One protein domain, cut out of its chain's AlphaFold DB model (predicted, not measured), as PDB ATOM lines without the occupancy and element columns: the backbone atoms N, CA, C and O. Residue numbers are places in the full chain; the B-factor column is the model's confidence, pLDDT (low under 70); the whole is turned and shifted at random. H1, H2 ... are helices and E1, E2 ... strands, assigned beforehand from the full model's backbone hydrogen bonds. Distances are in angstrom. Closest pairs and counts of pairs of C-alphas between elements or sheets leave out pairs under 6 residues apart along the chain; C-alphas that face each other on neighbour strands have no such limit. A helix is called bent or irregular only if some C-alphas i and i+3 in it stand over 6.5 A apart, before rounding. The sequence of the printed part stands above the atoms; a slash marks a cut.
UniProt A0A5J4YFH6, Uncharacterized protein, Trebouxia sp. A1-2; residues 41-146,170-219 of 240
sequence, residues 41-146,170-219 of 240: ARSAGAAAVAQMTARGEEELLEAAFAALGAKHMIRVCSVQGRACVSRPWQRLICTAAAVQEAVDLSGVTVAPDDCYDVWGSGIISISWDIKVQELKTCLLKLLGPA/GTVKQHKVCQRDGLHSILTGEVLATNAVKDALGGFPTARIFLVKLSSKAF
ATOM      1  N   ALA A  41       4.605  23.114 -50.119       74.25
ATOM      2  CA  ALA A  41       4.950  23.881 -48.922       74.25
ATOM      3  C   ALA A  41       5.622  23.006 -47.851       74.25
ATOM      4  O   ALA A  41       6.648  23.394 -47.293       74.25
ATOM      5  N   ARG A  42       5.105  21.794 -47.596       79.75
ATOM      6  CA  ARG A  42       5.741  20.838 -46.667       79.75
ATOM      7  C   ARG A  42       7.116  20.388 -47.157       79.75
ATOM      8  O   ARG A  42       8.041  20.299 -46.354       79.75
ATOM      9  N   SER A  43       7.264  20.129 -48.454       78.81
ATOM     10  CA  SER A  43       8.539  19.753 -49.069       78.81
ATOM     11  C   SER A  43       9.553  20.895 -48.992       78.81
ATOM     12  O   SER A  43      10.699  20.664 -48.618       78.81
ATOM     13  N   ALA A  44       9.134  22.128 -49.284       72.75
ATOM     14  CA  ALA A  44       9.970  23.318 -49.159       72.75
ATOM     15  C   ALA A  44      10.396  23.549 -47.702       72.75
ATOM     16  O   ALA A  44      11.573  23.782 -47.441       72.75
ATOM     17  N   GLY A  45       9.474  23.399 -46.745       79.88
ATOM     18  CA  GLY A  45       9.780  23.479 -45.316       79.88
ATOM     19  C   GLY A  45      10.788  22.416 -44.869       79.88
ATOM     20  O   GLY A  45      11.770  22.738 -44.206       79.88
ATOM     21  N   ALA A  46      10.605  21.160 -45.285       78.62
ATOM     22  CA  ALA A  46      11.547  20.081 -44.987       78.62
ATOM     23  C   ALA A  46      12.934  20.326 -45.609       78.62
ATOM     24  O   ALA A  46      13.949  20.076 -44.958       78.62
ATOM     25  N   ALA A  47      12.989  20.847 -46.839       73.31
ATOM     26  CA  ALA A  47      14.237  21.209 -47.503       73.31
ATOM     27  C   ALA A  47      14.956  22.366 -46.789       73.31
ATOM     28  O   ALA A  47      16.164  22.284 -46.576       73.31
ATOM     29  N   ALA A  48      14.223  23.397 -46.356       72.50
ATOM     30  CA  ALA A  48      14.778  24.521 -45.605       72.50
ATOM     31  C   ALA A  48      15.359  24.080 -44.251       72.50
ATOM     32  O   ALA A  48      16.486  24.445 -43.918       72.50
ATOM     33  N   VAL A  49      14.641  23.233 -43.502       76.12
ATOM     34  CA  VAL A  49      15.147  22.652 -42.245       76.12
ATOM     35  C   VAL A  49      16.397  21.813 -42.503       76.12
ATOM     36  O   VAL A  49      17.396  21.986 -41.809       76.12
ATOM     37  N   ALA A  50      16.386  20.958 -43.531       76.00
ATOM     38  CA  ALA A  50      17.546  20.146 -43.896       76.00
ATOM     39  C   ALA A  50      18.767  21.004 -44.269       76.00
ATOM     40  O   ALA A  50      19.896  20.661 -43.911       76.00
ATOM     41  N   GLN A  51      18.551  22.129 -44.955       74.81
ATOM     42  CA  GLN A  51      19.605  23.079 -45.302       74.81
ATOM     43  C   GLN A  51      20.165  23.788 -44.062       74.81
ATOM     44  O   GLN A  51      21.383  23.892 -43.925       74.81
ATOM     45  N   MET A  52      19.311  24.228 -43.133       69.50
ATOM     46  CA  MET A  52      19.755  24.831 -41.870       69.50
ATOM     47  C   MET A  52      20.580  23.854 -41.029       69.50
ATOM     48  O   MET A  52      21.647  24.219 -40.539       69.50
ATOM     49  N   THR A  53      20.137  22.599 -40.907       77.62
ATOM     50  CA  THR A  53      20.906  21.567 -40.196       77.62
ATOM     51  C   THR A  53      22.234  21.270 -40.885       77.62
ATOM     52  O   THR A  53      23.246  21.129 -40.208       77.62
ATOM     53  N   ALA A  54      22.259  21.239 -42.224       78.06
ATOM     54  CA  ALA A  54      23.486  21.004 -42.980       78.06
ATOM     55  C   ALA A  54      24.521  22.115 -42.755       78.06
ATOM     56  O   ALA A  54      25.702  21.813 -42.613       78.06
ATOM     57  N   ARG A  55      24.079  23.374 -42.654       80.62
ATOM     58  CA  ARG A  55      24.959  24.511 -42.362       80.62
ATOM     59  C   ARG A  55      25.573  24.427 -40.963       80.62
ATOM     60  O   ARG A  55      26.779  24.576 -40.826       80.62
ATOM     61  N   GLY A  56      24.769  24.141 -39.936       83.94
ATOM     62  CA  GLY A  56      25.293  23.992 -38.570       83.94
ATOM     63  C   GLY A  56      26.278  22.823 -38.433       83.94
ATOM     64  O   GLY A  56      27.236  22.889 -37.669       83.94
ATOM     65  N   GLU A  57      26.078  21.750 -39.199       82.75
ATOM     66  CA  GLU A  57      27.039  20.647 -39.284       82.75
ATOM     67  C   GLU A  57      28.340  21.043 -39.990       82.75
ATOM     68  O   GLU A  57      29.403  20.583 -39.584       82.75
ATOM     69  N   GLU A  58      28.270  21.864 -41.038       84.06
ATOM     70  CA  GLU A  58      29.441  22.363 -41.765       84.06
ATOM     71  C   GLU A  58      30.311  23.255 -40.870       84.06
ATOM     72  O   GLU A  58      31.519  23.054 -40.799       84.06
ATOM     73  N   GLU A  59      29.693  24.135 -40.081       89.81
ATOM     74  CA  GLU A  59      30.391  24.957 -39.083       89.81
ATOM     75  C   GLU A  59      31.094  24.090 -38.019       89.81
ATOM     76  O   GLU A  59      32.241  24.345 -37.647       89.81
ATOM     77  N   LEU A  60      30.449  23.010 -37.558       90.56
ATOM     78  CA  LEU A  60      31.064  22.049 -36.634       90.56
ATOM     79  C   LEU A  60      32.212  21.262 -37.277       90.56
ATOM     80  O   LEU A  60      33.201  20.964 -36.607       90.56
ATOM     81  N   LEU A  61      32.085  20.919 -38.558       88.88
ATOM     82  CA  LEU A  61      33.132  20.256 -39.328       88.88
ATOM     83  C   LEU A  61      34.358  21.171 -39.450       88.88
ATOM     84  O   LEU A  61      35.470  20.741 -39.165       88.88
ATOM     85  N   GLU A  62      34.171  22.437 -39.813       89.75
ATOM     86  CA  GLU A  62      35.261  23.412 -39.894       89.75
ATOM     87  C   GLU A  62      35.927  23.644 -38.533       89.75
ATOM     88  O   GLU A  62      37.156  23.644 -38.441       89.75
ATOM     89  N   ALA A  63      35.139  23.753 -37.461       93.88
ATOM     90  CA  ALA A  63      35.667  23.887 -36.106       93.88
ATOM     91  C   ALA A  63      36.484  22.656 -35.681       93.88
ATOM     92  O   ALA A  63      37.570  22.798 -35.124       93.88
ATOM     93  N   ALA A  64      36.007  21.445 -35.980       92.50
ATOM     94  CA  ALA A  64      36.739  20.210 -35.704       92.50
ATOM     95  C   ALA A  64      38.027  20.097 -36.528       92.50
ATOM     96  O   ALA A  64      39.047  19.647 -36.011       92.50
ATOM     97  N   PHE A  65      37.998  20.541 -37.787       93.00
ATOM     98  CA  PHE A  65      39.166  20.586 -38.663       93.00
ATOM     99  C   PHE A  65      40.238  21.516 -38.093       93.00
ATOM    100  O   PHE A  65      41.387  21.101 -37.923       93.00
ATOM    101  N   ALA A  66      39.847  22.744 -37.743       93.44
ATOM    102  CA  ALA A  66      40.737  23.724 -37.142       93.44
ATOM    103  C   ALA A  66      41.301  23.229 -35.802       93.44
ATOM    104  O   ALA A  66      42.497  23.357 -35.557       93.44
ATOM    105  N   ALA A  67      40.460  22.611 -34.967       95.19
ATOM    106  CA  ALA A  67      40.863  22.092 -33.665       95.19
ATOM    107  C   ALA A  67      41.857  20.928 -33.775       95.19
ATOM    108  O   ALA A  67      42.795  20.865 -32.991       95.19
ATOM    109  N   LEU A  68      41.680  20.012 -34.735       92.31
ATOM    110  CA  LEU A  68      42.587  18.877 -34.945       92.31
ATOM    111  C   LEU A  68      43.923  19.277 -35.569       92.31
ATOM    112  O   LEU A  68      44.919  18.592 -35.352       92.31
ATOM    113  N   GLY A  69      43.959  20.347 -36.365       93.69
ATOM    114  CA  GLY A  69      45.145  20.700 -37.149       93.69
ATOM    115  C   GLY A  69      45.463  19.672 -38.239       93.69
ATOM    116  O   GLY A  69      46.625  19.486 -38.582       93.69
ATOM    117  N   ALA A  70      44.450  18.974 -38.761       93.38
ATOM    118  CA  ALA A  70      44.620  18.047 -39.876       93.38
ATOM    119  C   ALA A  70      44.883  18.800 -41.195       93.38
ATOM    120  O   ALA A  70      44.496  19.957 -41.346       93.38
ATOM    121  N   LYS A  71      45.466  18.138 -42.202       92.94
ATOM    122  CA  LYS A  71      45.622  18.732 -43.545       92.94
ATOM    123  C   LYS A  71      44.282  18.880 -44.262       92.94
ATOM    124  O   LYS A  71      43.996  19.905 -44.881       92.94
ATOM    125  N   HIS A  72      43.476  17.824 -44.207       91.31
ATOM    126  CA  HIS A  72      42.152  17.749 -44.816       91.31
ATOM    127  C   HIS A  72      41.224  16.940 -43.914       91.31
ATOM    128  O   HIS A  72      41.669  15.991 -43.267       91.31
ATOM    129  N   MET A  73      39.933  17.272 -43.923       91.00
ATOM    130  CA  MET A  73      38.915  16.457 -43.272       91.00
ATOM    131  C   MET A  73      37.816  16.072 -44.259       91.00
ATOM    132  O   MET A  73      37.296  16.904 -45.005       91.00
ATOM    133  N   ILE A  74      37.493  14.784 -44.283       88.88
ATOM    134  CA  ILE A  74      36.517  14.190 -45.186       88.88
ATOM    135  C   ILE A  74      35.288  13.811 -44.380       88.88
ATOM    136  O   ILE A  74      35.373  13.100 -43.379       88.88
ATOM    137  N   ARG A  75      34.120  14.239 -44.856       84.25
ATOM    138  CA  ARG A  75      32.855  13.783 -44.296       84.25
ATOM    139  C   ARG A  75      32.476  12.455 -44.941       84.25
ATOM    140  O   ARG A  75      32.165  12.403 -46.134       84.25
ATOM    141  N   VAL A  76      32.444  11.401 -44.133       82.50
ATOM    142  CA  VAL A  76      31.918  10.097 -44.537       82.50
ATOM    143  C   VAL A  76      30.425  10.065 -44.223       82.50
ATOM    144  O   VAL A  76      30.009   9.975 -43.070       82.50
ATOM    145  N   CYS A  77      29.590  10.203 -45.251       66.69
ATOM    146  CA  CYS A  77      28.140  10.131 -45.090       66.69
ATOM    147  C   CYS A  77      27.688   8.669 -45.144       66.69
ATOM    148  O   CYS A  77      27.656   8.079 -46.228       66.69
ATOM    149  N   SER A  78      27.270   8.092 -44.015       62.12
ATOM    150  CA  SER A  78      26.453   6.881 -44.068       62.12
ATOM    151  C   SER A  78      25.048   7.246 -44.569       62.12
ATOM    152  O   SER A  78      24.469   8.277 -44.222       62.12
ATOM    153  N   VAL A  79      24.489   6.403 -45.437       53.97
ATOM    154  CA  VAL A  79      23.164   6.611 -46.056       53.97
ATOM    155  C   VAL A  79      22.031   6.512 -45.014       53.97
ATOM    156  O   VAL A  79      20.898   6.916 -45.269       53.97
ATOM    157  N   GLN A  80      22.337   6.008 -43.817       47.94
ATOM    158  CA  GLN A  80      21.389   5.672 -42.763       47.94
ATOM    159  C   GLN A  80      21.805   6.371 -41.461       47.94
ATOM    160  O   GLN A  80      22.744   5.946 -40.799       47.94
ATOM    161  N   GLY A  81      21.099   7.445 -41.090       54.22
ATOM    162  CA  GLY A  81      21.209   8.052 -39.755       54.22
ATOM    163  C   GLY A  81      21.782   9.471 -39.720       54.22
ATOM    164  O   GLY A  81      22.848   9.705 -39.168       54.22
ATOM    165  N   ARG A  82      21.029  10.455 -40.230       57.03
ATOM    166  CA  ARG A  82      21.364  11.893 -40.106       57.03
ATOM    167  C   ARG A  82      21.171  12.475 -38.695       57.03
ATOM    168  O   ARG A  82      21.438  13.646 -38.485       57.03
ATOM    169  N   ALA A  83      20.673  11.703 -37.730       57.69
ATOM    170  CA  ALA A  83      20.051  12.286 -36.540       57.69
ATOM    171  C   ALA A  83      21.015  12.834 -35.464       57.69
ATOM    172  O   ALA A  83      20.541  13.514 -34.565       57.69
ATOM    173  N   CYS A  84      22.330  12.578 -35.514       64.88
ATOM    174  CA  CYS A  84      23.224  12.948 -34.401       64.88
ATOM    175  C   CYS A  84      24.693  13.188 -34.796       64.88
ATOM    176  O   CYS A  84      25.587  12.949 -33.987       64.88
ATOM    177  N   VAL A  85      24.983  13.667 -36.009       73.00
ATOM    178  CA  VAL A  85      26.381  13.927 -36.420       73.00
ATOM    179  C   VAL A  85      27.048  15.060 -35.633       73.00
ATOM    180  O   VAL A  85      28.266  15.070 -35.530       73.00
ATOM    181  N   SER A  86      26.293  15.963 -34.999       84.44
ATOM    182  CA  SER A  86      26.861  17.066 -34.206       84.44
ATOM    183  C   SER A  86      27.645  16.612 -32.970       84.44
ATOM    184  O   SER A  86      28.685  17.192 -32.660       84.44
ATOM    185  N   ARG A  87      27.187  15.565 -32.271       85.94
ATOM    186  CA  ARG A  87      27.823  15.079 -31.032       85.94
ATOM    187  C   ARG A  87      29.257  14.582 -31.255       85.94
ATOM    188  O   ARG A  87      30.132  14.989 -30.489       85.94
ATOM    189  N   PRO A  88      29.534  13.742 -32.270       83.94
ATOM    190  CA  PRO A  88      30.900  13.355 -32.593       83.94
ATOM    191  C   PRO A  88      31.819  14.535 -32.914       83.94
ATOM    192  O   PRO A  88      32.934  14.575 -32.404       83.94
ATOM    193  N   TRP A  89      31.349  15.521 -33.690       88.12
ATOM    194  CA  TRP A  89      32.140  16.717 -34.008       88.12
ATOM    195  C   TRP A  89      32.495  17.513 -32.756       88.12
ATOM    196  O   TRP A  89      33.657  17.848 -32.544       88.12
ATOM    197  N   GLN A  90      31.515  17.754 -31.884       91.31
ATOM    198  CA  GLN A  90      31.735  18.435 -30.606       91.31
ATOM    199  C   GLN A  90      32.741  17.688 -29.733       91.31
ATOM    200  O   GLN A  90      33.652  18.299 -29.181       91.31
ATOM    201  N   ARG A  91      32.620  16.359 -29.639       89.12
ATOM    202  CA  ARG A  91      33.575  15.548 -28.883       89.12
ATOM    203  C   ARG A  91      34.977  15.658 -29.471       89.12
ATOM    204  O   ARG A  91      35.918  15.874 -28.716       89.12
ATOM    205  N   LEU A  92      35.107  15.557 -30.792       89.44
ATOM    206  CA  LEU A  92      36.380  15.678 -31.491       89.44
ATOM    207  C   LEU A  92      37.048  17.025 -31.183       89.44
ATOM    208  O   LEU A  92      38.201  17.021 -30.763       89.44
ATOM    209  N   ILE A  93      36.297  18.132 -31.256       93.75
ATOM    210  CA  ILE A  93      36.753  19.481 -30.874       93.75
ATOM    211  C   ILE A  93      37.249  19.505 -29.423       93.75
ATOM    212  O   ILE A  93      38.368  19.938 -29.167       93.75
ATOM    213  N   CYS A  94      36.456  19.000 -28.471       93.50
ATOM    214  CA  CYS A  94      36.832  18.984 -27.052       93.50
ATOM    215  C   CYS A  94      38.086  18.147 -26.769       93.50
ATOM    216  O   CYS A  94      38.816  18.431 -25.823       93.50
ATOM    217  N   THR A  95      38.329  17.103 -27.560       91.00
ATOM    218  CA  THR A  95      39.483  16.213 -27.385       91.00
ATOM    219  C   THR A  95      40.705  16.625 -28.199       91.00
ATOM    220  O   THR A  95      41.776  16.066 -27.980       91.00
ATOM    221  N   ALA A  96      40.573  17.587 -29.115       92.31
ATOM    222  CA  ALA A  96      41.565  17.845 -30.152       92.31
ATOM    223  C   ALA A  96      42.950  18.218 -29.602       92.31
ATOM    224  O   ALA A  96      43.946  17.709 -30.104       92.31
ATOM    225  N   ALA A  97      43.017  18.999 -28.519       92.12
ATOM    226  CA  ALA A  97      44.283  19.342 -27.866       92.12
ATOM    227  C   ALA A  97      45.059  18.091 -27.407       92.12
ATOM    228  O   ALA A  97      46.239  17.941 -27.709       92.12
ATOM    229  N   ALA A  98      44.373  17.131 -26.776       89.00
ATOM    230  CA  ALA A  98      44.988  15.872 -26.350       89.00
ATOM    231  C   ALA A  98      45.433  14.999 -27.540       89.00
ATOM    232  O   ALA A  98      46.385  14.227 -27.425       89.00
ATOM    233  N   VAL A  99      44.751  15.109 -28.688       87.31
ATOM    234  CA  VAL A  99      45.158  14.434 -29.930       87.31
ATOM    235  C   VAL A  99      46.431  15.053 -30.487       87.31
ATOM    236  O   VAL A  99      47.358  14.314 -30.804       87.31
ATOM    237  N   GLN A 100      46.494  16.383 -30.555       90.12
ATOM    238  CA  GLN A 100      47.652  17.126 -31.057       90.12
ATOM    239  C   GLN A 100      48.903  16.911 -30.201       90.12
ATOM    240  O   GLN A 100      49.999  16.783 -30.736       90.12
ATOM    241  N   GLU A 101      48.749  16.808 -28.879       89.31
ATOM    242  CA  GLU A 101      49.851  16.453 -27.974       89.31
ATOM    243  C   GLU A 101      50.365  15.024 -28.198       89.31
ATOM    244  O   GLU A 101      51.524  14.715 -27.919       89.31
ATOM    245  N   ALA A 102      49.498  14.124 -28.664       85.25
ATOM    246  CA  ALA A 102      49.842  12.729 -28.880       85.25
ATOM    247  C   ALA A 102      50.435  12.464 -30.270       85.25
ATOM    248  O   ALA A 102      51.311  11.604 -30.390       85.25
ATOM    249  N   VAL A 103      49.922  13.132 -31.307       87.50
ATOM    250  CA  VAL A 103      50.208  12.861 -32.721       87.50
ATOM    251  C   VAL A 103      50.093  14.149 -33.538       87.50
ATOM    252  O   VAL A 103      49.089  14.853 -33.458       87.50
ATOM    253  N   ASP A 104      51.078  14.403 -34.401       90.69
ATOM    254  CA  ASP A 104      50.993  15.470 -35.400       90.69
ATOM    255  C   ASP A 104      50.135  15.034 -36.601       90.69
ATOM    256  O   ASP A 104      50.454  14.075 -37.310       90.69
ATOM    257  N   LEU A 105      49.032  15.751 -36.833       90.81
ATOM    258  CA  LEU A 105      48.103  15.515 -37.943       90.81
ATOM    259  C   LEU A 105      48.261  16.523 -39.094       90.81
ATOM    260  O   LEU A 105      47.528  16.420 -40.081       90.81
ATOM    261  N   SER A 106      49.228  17.445 -39.037       92.00
ATOM    262  CA  SER A 106      49.402  18.552 -39.997       92.00
ATOM    263  C   SER A 106      49.538  18.121 -41.465       92.00
ATOM    264  O   SER A 106      49.201  18.875 -42.379       92.00
ATOM    265  N   GLY A 107      49.972  16.882 -41.717       90.50
ATOM    266  CA  GLY A 107      50.070  16.277 -43.051       90.50
ATOM    267  C   GLY A 107      48.965  15.274 -43.401       90.50
ATOM    268  O   GLY A 107      48.913  14.795 -44.537       90.50
ATOM    269  N   VAL A 108      48.085  14.948 -42.456       91.56
ATOM    270  CA  VAL A 108      47.176  13.801 -42.522       91.56
ATOM    271  C   VAL A 108      45.787  14.214 -43.000       91.56
ATOM    272  O   VAL A 108      45.258  15.260 -42.624       91.56
ATOM    273  N   THR A 109      45.172  13.367 -43.828       92.75
ATOM    274  CA  THR A 109      43.748  13.486 -44.161       92.75
ATOM    275  C   THR A 109      42.934  12.610 -43.220       92.75
ATOM    276  O   THR A 109      43.169  11.406 -43.143       92.75
ATOM    277  N   VAL A 110      41.980  13.208 -42.515       92.31
ATOM    278  CA  VAL A 110      41.175  12.536 -41.490       92.31
ATOM    279  C   VAL A 110      39.740  12.366 -41.978       92.31
ATOM    280  O   VAL A 110      39.172  13.266 -42.591       92.31
ATOM    281  N   ALA A 111      39.140  11.216 -41.702       92.00
ATOM    282  CA  ALA A 111      37.766  10.902 -42.057       92.00
ATOM    283  C   ALA A 111      37.027  10.340 -40.840       92.00
ATOM    284  O   ALA A 111      37.249   9.196 -40.455       92.00
ATOM    285  N   PRO A 112      36.149  11.108 -40.195       87.44
ATOM    286  CA  PRO A 112      35.368  10.555 -39.097       87.44
ATOM    287  C   PRO A 112      34.445   9.445 -39.600       87.44
ATOM    288  O   PRO A 112      33.787   9.595 -40.631       87.44
ATOM    289  N   ASP A 113      34.499   8.302 -38.924       88.56
ATOM    290  CA  ASP A 113      33.913   7.033 -39.350       88.56
ATOM    291  C   ASP A 113      33.491   6.207 -38.124       88.56
ATOM    292  O   ASP A 113      33.649   6.636 -36.984       88.56
ATOM    293  N   ASP A 114      32.909   5.028 -38.311       86.94
ATOM    294  CA  ASP A 114      32.491   4.165 -37.199       86.94
ATOM    295  C   ASP A 114      33.640   3.377 -36.542       86.94
ATOM    296  O   ASP A 114      33.480   2.861 -35.434       86.94
ATOM    297  N   CYS A 115      34.818   3.344 -37.165       87.75
ATOM    298  CA  CYS A 115      35.989   2.614 -36.692       87.75
ATOM    299  C   CYS A 115      37.293   3.419 -36.815       87.75
ATOM    300  O   CYS A 115      37.368   4.423 -37.522       87.75
ATOM    301  N   TYR A 116      38.341   2.938 -36.144       89.81
ATOM    302  CA  TYR A 116      39.717   3.387 -36.366       89.81
ATOM    303  C   TYR A 116      40.360   2.545 -37.462       89.81
ATOM    304  O   TYR A 116      40.461   1.329 -37.309       89.81
ATOM    305  N   ASP A 117      40.774   3.173 -38.558       90.94
ATOM    306  CA  ASP A 117      41.356   2.467 -39.703       90.94
ATOM    307  C   ASP A 117      42.284   3.385 -40.509       90.94
ATOM    308  O   ASP A 117      42.139   4.606 -40.464       90.94
ATOM    309  N   VAL A 118      43.221   2.815 -41.264       91.31
ATOM    310  CA  VAL A 118      44.030   3.546 -42.250       91.31
ATOM    311  C   VAL A 118      43.690   3.005 -43.623       91.31
ATOM    312  O   VAL A 118      43.935   1.845 -43.943       91.31
ATOM    313  N   TRP A 119      43.125   3.865 -44.459       89.12
ATOM    314  CA  TRP A 119      42.732   3.483 -45.804       89.12
ATOM    315  C   TRP A 119      43.984   3.350 -46.669       89.12
ATOM    316  O   TRP A 119      44.982   4.033 -46.441       89.12
ATOM    317  N   GLY A 120      43.924   2.535 -47.726       82.81
ATOM    318  CA  GLY A 120      45.052   2.365 -48.656       82.81
ATOM    319  C   GLY A 120      45.525   3.664 -49.331       82.81
ATOM    320  O   GLY A 120      46.631   3.720 -49.857       82.81
ATOM    321  N   SER A 121      44.714   4.725 -49.289       85.81
ATOM    322  CA  SER A 121      45.057   6.084 -49.731       85.81
ATOM    323  C   SER A 121      45.820   6.931 -48.711       85.81
ATOM    324  O   SER A 121      46.202   8.053 -49.034       85.81
ATOM    325  N   GLY A 122      46.015   6.442 -47.487       86.75
ATOM    326  CA  GLY A 122      46.595   7.211 -46.385       86.75
ATOM    327  C   GLY A 122      45.599   8.119 -45.656       86.75
ATOM    328  O   GLY A 122      46.016   8.987 -44.893       86.75
ATOM    329  N   ILE A 123      44.290   7.944 -45.879       91.75
ATOM    330  CA  ILE A 123      43.245   8.589 -45.070       91.75
ATOM    331  C   ILE A 123      43.123   7.831 -43.745       91.75
ATOM    332  O   ILE A 123      43.029   6.605 -43.746       91.75
ATOM    333  N   ILE A 124      43.087   8.552 -42.626       92.44
ATOM    334  CA  ILE A 124      42.875   7.957 -41.304       92.44
ATOM    335  C   ILE A 124      41.416   8.111 -40.907       92.44
ATOM    336  O   ILE A 124      40.913   9.229 -40.778       92.44
ATOM    337  N   SER A 125      40.757   6.987 -40.662       92.38
ATOM    338  CA  SER A 125      39.444   6.960 -40.046       92.38
ATOM    339  C   SER A 125      39.531   7.118 -38.534       92.38
ATOM    340  O   SER A 125      40.290   6.407 -37.873       92.38
ATOM    341  N   ILE A 126      38.740   8.037 -37.982       90.44
ATOM    342  CA  ILE A 126      38.612   8.257 -36.536       90.44
ATOM    343  C   ILE A 126      37.191   7.897 -36.124       90.44
ATOM    344  O   ILE A 126      36.242   8.459 -36.667       90.44
ATOM    345  N   SER A 127      37.049   6.997 -35.146       89.31
ATOM    346  CA  SER A 127      35.728   6.604 -34.651       89.31
ATOM    347  C   SER A 127      34.947   7.807 -34.111       89.31
ATOM    348  O   SER A 127      35.509   8.636 -33.399       89.31
ATOM    349  N   TRP A 128      33.642   7.881 -34.379       83.31
ATOM    350  CA  TRP A 128      32.745   8.889 -33.801       83.31
ATOM    351  C   TRP A 128      32.664   8.832 -32.266       83.31
ATOM    352  O   TRP A 128      32.447   9.858 -31.617       83.31
ATOM    353  N   ASP A 129      32.824   7.643 -31.672       84.44
ATOM    354  CA  ASP A 129      32.792   7.434 -30.220       84.44
ATOM    355  C   ASP A 129      34.205   7.497 -29.633       84.44
ATOM    356  O   ASP A 129      34.746   6.532 -29.098       84.44
ATOM    357  N   ILE A 130      34.832   8.664 -29.782       82.75
ATOM    358  CA  ILE A 130      36.221   8.859 -29.373       82.75
ATOM    359  C   ILE A 130      36.352   8.644 -27.873       82.75
ATOM    360  O   ILE A 130      35.751   9.364 -27.069       82.75
ATOM    361  N   LYS A 131      37.214   7.705 -27.505       86.94
ATOM    362  CA  LYS A 131      37.760   7.586 -26.159       86.94
ATOM    363  C   LYS A 131      39.209   8.034 -26.220       86.94
ATOM    364  O   LYS A 131      40.031   7.379 -26.849       86.94
ATOM    365  N   VAL A 132      39.525   9.152 -25.571       80.81
ATOM    366  CA  VAL A 132      40.846   9.808 -25.655       80.81
ATOM    367  C   VAL A 132      41.998   8.841 -25.361       80.81
ATOM    368  O   VAL A 132      43.010   8.856 -26.057       80.81
ATOM    369  N   GLN A 133      41.817   7.956 -24.373       84.25
ATOM    370  CA  GLN A 133      42.822   6.955 -24.009       84.25
ATOM    371  C   GLN A 133      43.069   5.929 -25.125       84.25
ATOM    372  O   GLN A 133      44.216   5.590 -25.402       84.25
ATOM    373  N   GLU A 134      42.009   5.462 -25.790       88.00
ATOM    374  CA  GLU A 134      42.115   4.501 -26.894       88.00
ATOM    375  C   GLU A 134      42.648   5.177 -28.160       88.00
ATOM    376  O   GLU A 134      43.461   4.595 -28.870       88.00
ATOM    377  N   LEU A 135      42.257   6.432 -28.405       83.94
ATOM    378  CA  LEU A 135      42.639   7.185 -29.596       83.94
ATOM    379  C   LEU A 135      44.157   7.298 -29.739       83.94
ATOM    380  O   LEU A 135      44.685   7.020 -30.812       83.94
ATOM    381  N   LYS A 136      44.865   7.652 -28.660       84.12
ATOM    382  CA  LYS A 136      46.332   7.738 -28.673       84.12
ATOM    383  C   LYS A 136      46.966   6.397 -29.035       84.12
ATOM    384  O   LYS A 136      47.810   6.337 -29.924       84.12
ATOM    385  N   THR A 137      46.537   5.317 -28.386       87.62
ATOM    386  CA  THR A 137      47.063   3.970 -28.644       87.62
ATOM    387  C   THR A 137      46.750   3.500 -30.063       87.62
ATOM    388  O   THR A 137      47.619   2.938 -30.726       87.62
ATOM    389  N   CYS A 138      45.542   3.764 -30.561       88.94
ATOM    390  CA  CYS A 138      45.139   3.441 -31.924       88.94
ATOM    391  C   CYS A 138      45.957   4.227 -32.950       88.94
ATOM    392  O   CYS A 138      46.519   3.614 -33.852       88.94
ATOM    393  N   LEU A 139      46.086   5.548 -32.803       84.69
ATOM    394  CA  LEU A 139      46.850   6.368 -33.745       84.69
ATOM    395  C   LEU A 139      48.336   6.007 -33.739       84.69
ATOM    396  O   LEU A 139      48.906   5.851 -34.812       84.69
ATOM    397  N   LEU A 140      48.948   5.781 -32.573       85.88
ATOM    398  CA  LEU A 140      50.341   5.324 -32.486       85.88
ATOM    399  C   LEU A 140      50.538   3.939 -33.112       85.88
ATOM    400  O   LEU A 140      51.557   3.689 -33.746       85.88
ATOM    401  N   LYS A 141      49.565   3.033 -32.971       88.06
ATOM    402  CA  LYS A 141      49.609   1.715 -33.617       88.06
ATOM    403  C   LYS A 141      49.468   1.815 -35.138       88.06
ATOM    404  O   LYS A 141      50.099   1.044 -35.852       88.06
ATOM    405  N   LEU A 142      48.632   2.732 -35.620       84.50
ATOM    406  CA  LEU A 142      48.342   2.922 -37.043       84.50
ATOM    407  C   LEU A 142      49.457   3.675 -37.778       84.50
ATOM    408  O   LEU A 142      49.795   3.326 -38.905       84.50
ATOM    409  N   LEU A 143      50.026   4.697 -37.142       82.50
ATOM    410  CA  LEU A 143      51.076   5.545 -37.710       82.50
ATOM    411  C   LEU A 143      52.485   5.030 -37.401       82.50
ATOM    412  O   LEU A 143      53.438   5.393 -38.087       82.50
ATOM    413  N   GLY A 144      52.618   4.159 -36.403       79.25
ATOM    414  CA  GLY A 144      53.904   3.808 -35.817       79.25
ATOM    415  C   GLY A 144      54.429   4.915 -34.892       79.25
ATOM    416  O   GLY A 144      53.848   6.003 -34.807       79.25
ATOM    417  N   PRO A 145      55.530   4.661 -34.162       67.50
ATOM    418  CA  PRO A 145      56.260   5.734 -33.497       67.50
ATOM    419  C   PRO A 145      56.665   6.771 -34.552       67.50
ATOM    420  O   PRO A 145      57.079   6.400 -35.649       67.50
ATOM    421  N   ALA A 146      56.531   8.059 -34.221       56.78
ATOM    422  CA  ALA A 146      56.670   9.227 -35.106       56.78
ATOM    423  C   ALA A 146      58.036   9.386 -35.824       56.78
ATOM    424  O   ALA A 146      58.339  10.438 -36.376       56.78
ATOM    425  N   GLY A 170      38.207  16.892 -59.343       31.61
ATOM    426  CA  GLY A 170      38.684  15.512 -59.434       31.61
ATOM    427  C   GLY A 170      37.801  14.559 -58.631       31.61
ATOM    428  O   GLY A 170      37.657  14.725 -57.422       31.61
ATOM    429  N   THR A 171      37.244  13.539 -59.283       35.75
ATOM    430  CA  THR A 171      36.555  12.425 -58.620       35.75
ATOM    431  C   THR A 171      37.584  11.380 -58.197       35.75
ATOM    432  O   THR A 171      38.177  10.712 -59.043       35.75
ATOM    433  N   VAL A 172      37.795  11.195 -56.894       43.59
ATOM    434  CA  VAL A 172      38.602  10.072 -56.390       43.59
ATOM    435  C   VAL A 172      37.667   8.909 -56.089       43.59
ATOM    436  O   VAL A 172      36.801   9.052 -55.230       43.59
ATOM    437  N   LYS A 173      37.849   7.776 -56.779       47.06
ATOM    438  CA  LYS A 173      37.187   6.503 -56.464       47.06
ATOM    439  C   LYS A 173      38.054   5.724 -55.482       47.06
ATOM    440  O   LYS A 173      39.149   5.297 -55.829       47.06
ATOM    441  N   GLN A 174      37.576   5.562 -54.255       56.00
ATOM    442  CA  GLN A 174      38.217   4.734 -53.225       56.00
ATOM    443  C   GLN A 174      37.379   3.484 -52.994       56.00
ATOM    444  O   GLN A 174      36.158   3.594 -52.986       56.00
ATOM    445  N   HIS A 175      38.015   2.326 -52.819       51.97
ATOM    446  CA  HIS A 175      37.352   1.072 -52.463       51.97
ATOM    447  C   HIS A 175      37.730   0.723 -51.020       51.97
ATOM    448  O   HIS A 175      38.869   0.337 -50.770       51.97
ATOM    449  N   LYS A 176      36.794   0.843 -50.075       58.94
ATOM    450  CA  LYS A 176      36.953   0.264 -48.730       58.94
ATOM    451  C   LYS A 176      36.195  -1.059 -48.702       58.94
ATOM    452  O   LYS A 176      34.992  -1.067 -48.958       58.94
ATOM    453  N   VAL A 177      36.890  -2.167 -48.450       55.81
ATOM    454  CA  VAL A 177      36.247  -3.468 -48.221       55.81
ATOM    455  C   VAL A 177      35.971  -3.569 -46.728       55.81
ATOM    456  O   VAL A 177      36.871  -3.869 -45.950       55.81
ATOM    457  N   CYS A 178      34.737  -3.294 -46.323       50.28
ATOM    458  CA  CYS A 178      34.311  -3.519 -44.948       50.28
ATOM    459  C   CYS A 178      33.752  -4.939 -44.844       50.28
ATOM    460  O   CYS A 178      32.766  -5.265 -45.515       50.28
ATOM    461  N   GLN A 179      34.380  -5.767 -44.009       44.94
ATOM    462  CA  GLN A 179      33.859  -7.072 -43.619       44.94
ATOM    463  C   GLN A 179      33.232  -6.931 -42.230       44.94
ATOM    464  O   GLN A 179      33.933  -6.799 -41.230       44.94
ATOM    465  N   ARG A 180      31.900  -6.907 -42.176       43.84
ATOM    466  CA  ARG A 180      31.129  -6.879 -40.926       43.84
ATOM    467  C   ARG A 180      30.086  -7.984 -41.014       43.84
ATOM    468  O   ARG A 180      29.392  -8.081 -42.022       43.84
ATOM    469  N   ASP A 181      30.047  -8.861 -40.016       50.06
ATOM    470  CA  ASP A 181      29.069  -9.956 -39.917       50.06
ATOM    471  C   ASP A 181      29.026 -10.898 -41.143       50.06
ATOM    472  O   ASP A 181      27.973 -11.382 -41.546       50.06
ATOM    473  N   GLY A 182      30.177 -11.146 -41.781       47.84
ATOM    474  CA  GLY A 182      30.283 -12.027 -42.957       47.84
ATOM    475  C   GLY A 182      29.811 -11.409 -44.282       47.84
ATOM    476  O   GLY A 182      29.933 -12.043 -45.329       47.84
ATOM    477  N   LEU A 183      29.334 -10.162 -44.273       40.41
ATOM    478  CA  LEU A 183      29.003  -9.400 -45.475       40.41
ATOM    479  C   LEU A 183      30.216  -8.586 -45.937       40.41
ATOM    480  O   LEU A 183      30.743  -7.747 -45.205       40.41
ATOM    481  N   HIS A 184      30.638  -8.818 -47.182       45.44
ATOM    482  CA  HIS A 184      31.598  -7.963 -47.871       45.44
ATOM    483  C   HIS A 184      30.852  -6.794 -48.504       45.44
ATOM    484  O   HIS A 184      30.046  -6.973 -49.420       45.44
ATOM    485  N   SER A 185      31.141  -5.584 -48.038       45.88
ATOM    486  CA  SER A 185      30.686  -4.362 -48.690       45.88
ATOM    487  C   SER A 185      31.884  -3.632 -49.280       45.88
ATOM    488  O   SER A 185      32.868  -3.378 -48.587       45.88
ATOM    489  N   ILE A 186      31.813  -3.322 -50.576       50.00
ATOM    490  CA  ILE A 186      32.735  -2.373 -51.201       50.00
ATOM    491  C   ILE A 186      32.072  -1.011 -51.095       50.00
ATOM    492  O   ILE A 186      31.048  -0.765 -51.734       50.00
ATOM    493  N   LEU A 187      32.652  -0.140 -50.282       50.88
ATOM    494  CA  LEU A 187      32.291   1.263 -50.264       50.88
ATOM    495  C   LEU A 187      33.080   1.944 -51.375       50.88
ATOM    496  O   LEU A 187      34.299   2.085 -51.274       50.88
ATOM    497  N   THR A 188      32.385   2.335 -52.442       47.03
ATOM    498  CA  THR A 188      32.944   3.243 -53.445       47.03
ATOM    499  C   THR A 188      32.610   4.669 -53.051       47.03
ATOM    500  O   THR A 188      31.429   5.015 -53.010       47.03
ATOM    501  N   GLY A 189      33.631   5.465 -52.747       47.62
ATOM    502  CA  GLY A 189      33.491   6.890 -52.470       47.62
ATOM    503  C   GLY A 189      33.691   7.742 -53.719       47.62
ATOM    504  O   GLY A 189      34.620   7.469 -54.467       47.62
ATOM    505  N   GLU A 190      32.865   8.767 -53.937       47.59
ATOM    506  CA  GLU A 190      33.177   9.878 -54.852       47.59
ATOM    507  C   GLU A 190      33.474  11.130 -54.045       47.59
ATOM    508  O   GLU A 190      32.599  11.609 -53.334       47.59
ATOM    509  N   VAL A 191      34.694  11.651 -54.164       48.03
ATOM    510  CA  VAL A 191      35.114  12.902 -53.529       48.03
ATOM    511  C   VAL A 191      34.575  14.107 -54.315       48.03
ATOM    512  O   VAL A 191      35.014  14.363 -55.435       48.03
ATOM    513  N   LEU A 192      33.648  14.862 -53.725       46.44
ATOM    514  CA  LEU A 192      33.179  16.161 -54.217       46.44
ATOM    515  C   LEU A 192      33.821  17.269 -53.379       46.44
ATOM    516  O   LEU A 192      33.537  17.381 -52.190       46.44
ATOM    517  N   ALA A 193      34.696  18.070 -53.986       44.81
ATOM    518  CA  ALA A 193      35.341  19.206 -53.331       44.81
ATOM    519  C   ALA A 193      34.478  20.461 -53.487       44.81
ATOM    520  O   ALA A 193      34.329  20.939 -54.607       44.81
ATOM    521  N   THR A 194      33.930  21.028 -52.417       42.78
ATOM    522  CA  THR A 194      33.218  22.313 -52.503       42.78
ATOM    523  C   THR A 194      34.151  23.453 -52.109       42.78
ATOM    524  O   THR A 194      34.707  23.460 -51.016       42.78
ATOM    525  N   ASN A 195      34.324  24.444 -52.991       41.34
ATOM    526  CA  ASN A 195      34.909  25.731 -52.605       41.34
ATOM    527  C   ASN A 195      33.817  26.557 -51.913       41.34
ATOM    528  O   ASN A 195      33.209  27.426 -52.538       41.34
ATOM    529  N   ALA A 196      33.530  26.261 -50.649       44.34
ATOM    530  CA  ALA A 196      32.799  27.201 -49.819       44.34
ATOM    531  C   ALA A 196      33.801  28.262 -49.333       44.34
ATOM    532  O   ALA A 196      34.832  27.945 -48.753       44.34
ATOM    533  N   VAL A 197      33.500  29.529 -49.618       43.00
ATOM    534  CA  VAL A 197      34.126  30.711 -49.000       43.00
ATOM    535  C   VAL A 197      35.584  31.000 -49.399       43.00
ATOM    536  O   VAL A 197      36.505  30.952 -48.589       43.00
ATOM    537  N   LYS A 198      35.802  31.429 -50.650       39.53
ATOM    538  CA  LYS A 198      37.020  32.189 -51.008       39.53
ATOM    539  C   LYS A 198      36.814  33.709 -50.970       39.53
ATOM    540  O   LYS A 198      37.760  34.440 -50.694       39.53
ATOM    541  N   ASP A 199      35.577  34.175 -51.149       42.16
ATOM    542  CA  ASP A 199      35.316  35.597 -51.411       42.16
ATOM    543  C   ASP A 199      34.930  36.425 -50.167       42.16
ATOM    544  O   ASP A 199      34.729  37.627 -50.293       42.16
ATOM    545  N   ALA A 200      34.869  35.838 -48.960       40.62
ATOM    546  CA  ALA A 200      34.412  36.557 -47.757       40.62
ATOM    547  C   ALA A 200      35.441  36.728 -46.615       40.62
ATOM    548  O   ALA A 200      35.199  37.549 -45.737       40.62
ATOM    549  N   LEU A 201      36.569  35.995 -46.584       38.06
ATOM    550  CA  LEU A 201      37.394  35.873 -45.357       38.06
ATOM    551  C   LEU A 201      38.919  36.052 -45.529       38.06
ATOM    552  O   LEU A 201      39.701  35.440 -44.809       38.06
ATOM    553  N   GLY A 202      39.372  36.916 -46.442       36.28
ATOM    554  CA  GLY A 202      40.689  37.567 -46.297       36.28
ATOM    555  C   GLY A 202      41.914  36.659 -46.069       36.28
ATOM    556  O   GLY A 202      42.685  36.898 -45.147       36.28
ATOM    557  N   GLY A 203      42.135  35.656 -46.924       37.41
ATOM    558  CA  GLY A 203      43.462  35.036 -47.077       37.41
ATOM    559  C   GLY A 203      43.851  33.910 -46.108       37.41
ATOM    560  O   GLY A 203      44.999  33.473 -46.151       37.41
ATOM    561  N   PHE A 204      42.937  33.384 -45.291       36.00
ATOM    562  CA  PHE A 204      43.198  32.165 -44.512       36.00
ATOM    563  C   PHE A 204      43.157  30.895 -45.388       36.00
ATOM    564  O   PHE A 204      42.469  30.886 -46.417       36.00
ATOM    565  N   PRO A 205      43.884  29.815 -45.026       47.19
ATOM    566  CA  PRO A 205      43.829  28.551 -45.757       47.19
ATOM    567  C   PRO A 205      42.392  28.020 -45.764       47.19
ATOM    568  O   PRO A 205      41.865  27.599 -44.740       47.19
ATOM    569  N   THR A 206      41.745  28.072 -46.930       47.97
ATOM    570  CA  THR A 206      40.366  27.613 -47.116       47.97
ATOM    571  C   THR A 206      40.290  26.116 -46.828       47.97
ATOM    572  O   THR A 206      40.977  25.325 -47.485       47.97
ATOM    573  N   ALA A 207      39.462  25.722 -45.859       45.94
ATOM    574  CA  ALA A 207      39.172  24.320 -45.605       45.94
ATOM    575  C   ALA A 207      38.590  23.694 -46.883       45.94
ATOM    576  O   ALA A 207      37.592  24.156 -47.431       45.94
ATOM    577  N   ARG A 208      39.241  22.649 -47.401       55.47
ATOM    578  CA  ARG A 208      38.686  21.855 -48.501       55.47
ATOM    579  C   ARG A 208      37.868  20.732 -47.898       55.47
ATOM    580  O   ARG A 208      38.428  19.718 -47.483       55.47
ATOM    581  N   ILE A 209      36.559  20.938 -47.841       51.16
ATOM    582  CA  ILE A 209      35.622  19.898 -47.442       51.16
ATOM    583  C   ILE A 209      35.365  19.011 -48.654       51.16
ATOM    584  O   ILE A 209      34.981  19.468 -49.734       51.16
ATOM    585  N   PHE A 210      35.606  17.723 -48.456       59.38
ATOM    586  CA  PHE A 210      35.342  16.694 -49.441       59.38
ATOM    587  C   PHE A 210      34.149  15.870 -48.966       59.38
ATOM    588  O   PHE A 210      34.207  15.209 -47.925       59.38
ATOM    589  N   LEU A 211      33.057  15.913 -49.723       50.88
ATOM    590  CA  LEU A 211      31.919  15.031 -49.507       50.88
ATOM    591  C   LEU A 211      32.194  13.719 -50.221       50.88
ATOM    592  O   LEU A 211      32.376  13.722 -51.435       50.88
ATOM    593  N   VAL A 212      32.206  12.614 -49.477       55.56
ATOM    594  CA  VAL A 212      32.334  11.282 -50.063       55.56
ATOM    595  C   VAL A 212      30.983  10.588 -50.041       55.56
ATOM    596  O   VAL A 212      30.477  10.204 -48.984       55.56
ATOM    597  N   LYS A 213      30.384  10.412 -51.222       51.56
ATOM    598  CA  LYS A 213      29.192   9.572 -51.356       51.56
ATOM    599  C   LYS A 213      29.625   8.115 -51.380       51.56
ATOM    600  O   LYS A 213      30.200   7.674 -52.368       51.56
ATOM    601  N   LEU A 214      29.339   7.386 -50.307       50.94
ATOM    602  CA  LEU A 214      29.541   5.945 -50.270       50.94
ATOM    603  C   LEU A 214      28.334   5.241 -50.896       50.94
ATOM    604  O   LEU A 214      27.192   5.466 -50.494       50.94
ATOM    605  N   SER A 215      28.587   4.384 -51.879       48.84
ATOM    606  CA  SER A 215      27.602   3.428 -52.390       48.84
ATOM    607  C   SER A 215      27.989   2.037 -51.917       48.84
ATOM    608  O   SER A 215      29.128   1.623 -52.130       48.84
ATOM    609  N   SER A 216      27.065   1.323 -51.273       45.94
ATOM    610  CA  SER A 216      27.244  -0.090 -50.958       45.94
ATOM    611  C   SER A 216      26.641  -0.931 -52.082       45.94
ATOM    612  O   SER A 216      25.441  -0.887 -52.354       45.94
ATOM    613  N   LYS A 217      27.479  -1.721 -52.757       58.75
ATOM    614  CA  LYS A 217      27.000  -2.858 -53.549       58.75
ATOM    615  C   LYS A 217      27.132  -4.109 -52.694       58.75
ATOM    616  O   LYS A 217      28.242  -4.476 -52.315       58.75
ATOM    617  N   ALA A 218      26.002  -4.738 -52.382       47.59
ATOM    618  CA  ALA A 218      25.995  -6.070 -51.798       47.59
ATOM    619  C   ALA A 218      26.450  -7.068 -52.871       47.59
ATOM    620  O   ALA A 218      25.870  -7.113 -53.957       47.59
ATOM    621  N   PHE A 219      27.495  -7.840 -52.580       49.34
ATOM    622  CA  PHE A 219      27.850  -8.996 -53.397       49.34
ATOM    623  C   PHE A 219      27.087 -10.222 -52.888       49.34
ATOM    624  O   PHE A 219      26.884 -10.345 -51.677       49.34
TER     625      PHE A 219
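What this domain is: This is residues 41 to 146 and 170 to 219 of the 240 residues of an uncharacterized protein of Trebouxia sp. A1-2 (UniProt A0A5J4YFH6). A six-stranded sheet curls like part of a barrel, with residues 58 to 68 of the long helix H1 packed on one face, H2 beside H1, and H3 near the E3 edge. Residues 41 to 49 of H1 and loop residues 199 to 205 stick out. The printed part has 156 residues, with three named helices and six named strands, in the order H1 E1 H2 E2 E3 H3 E4 E5 E6; its class is mixed, and the mixed sheet runs E3 E2 E1 E6 E5 E4. It is compact, with a radius of gyration of the C-alphas of 16.4 A and spans of 55 by 47 by 30 A.

Where its parts are: H1, residues 41 to 68, begins at C-alpha 41 (4.950, 23.881, -48.922) and is 40.5 A long. E1 is residues 72 to 77; H2, residues 86 to 102, is 24.0 A long, with a kink of 52 degrees near residue 95, and irregular: C-alphas 94 and 97 are 7.5 A apart. E2 is 109 to 113, E3 123 to 127, H3 132 to 143. E4, 173 to 180, is 21.4 A long; E5, 183 to 194, 32.8 A; E6, 209 to 218, 28.0 A, ending at C-alpha 218 (25.995, -6.070, -51.798).

How they stand to each other: E3, E2, E1 and E6 are parallel neighbours in turn, with N 111 and O 124 at 2.8 A, N 74 and O 110 at 2.8 A, and N 75 and O 210 at 3.2 A. E4, E5 and E6 form a meander, antiparallel neighbours in turn, with N 187 and O 176 at 2.8 A and N 192 and O 211 at 2.9 A. E1, H2, E2 is a strand-helix-strand unit, parallel strands joined through a helix, with a left-handed crossover. H1 on one face makes two layers, at a height over the sheet of 8.6 A. H1 touches H2 at a shallow tilt of 9 degrees, the same way; the closest C-alphas, of Ala 64 and Ile 93, are 4.9 A apart. H2 touches H3 at a steep tilt of 65 degrees; the closest C-alphas, of Ala 102 and Lys 136, are 6.1 A apart. H2 and H3 only graze the sheet. Every O i to N i+4 pair is within hydrogen-bond range in H1, 11 of 13 in H2 and 7 of 8 in H3.

The domain as a whole: The C-alphas farthest apart, of Ala 41 and Pro 145, are 56.6 A apart. Residues 147 to 169 are not printed, a cut of 30.9 A between C-alphas 146 and 170. The link E5 to E6 is long. Confidence is under 70 for 61 residues, among them 170 to 219.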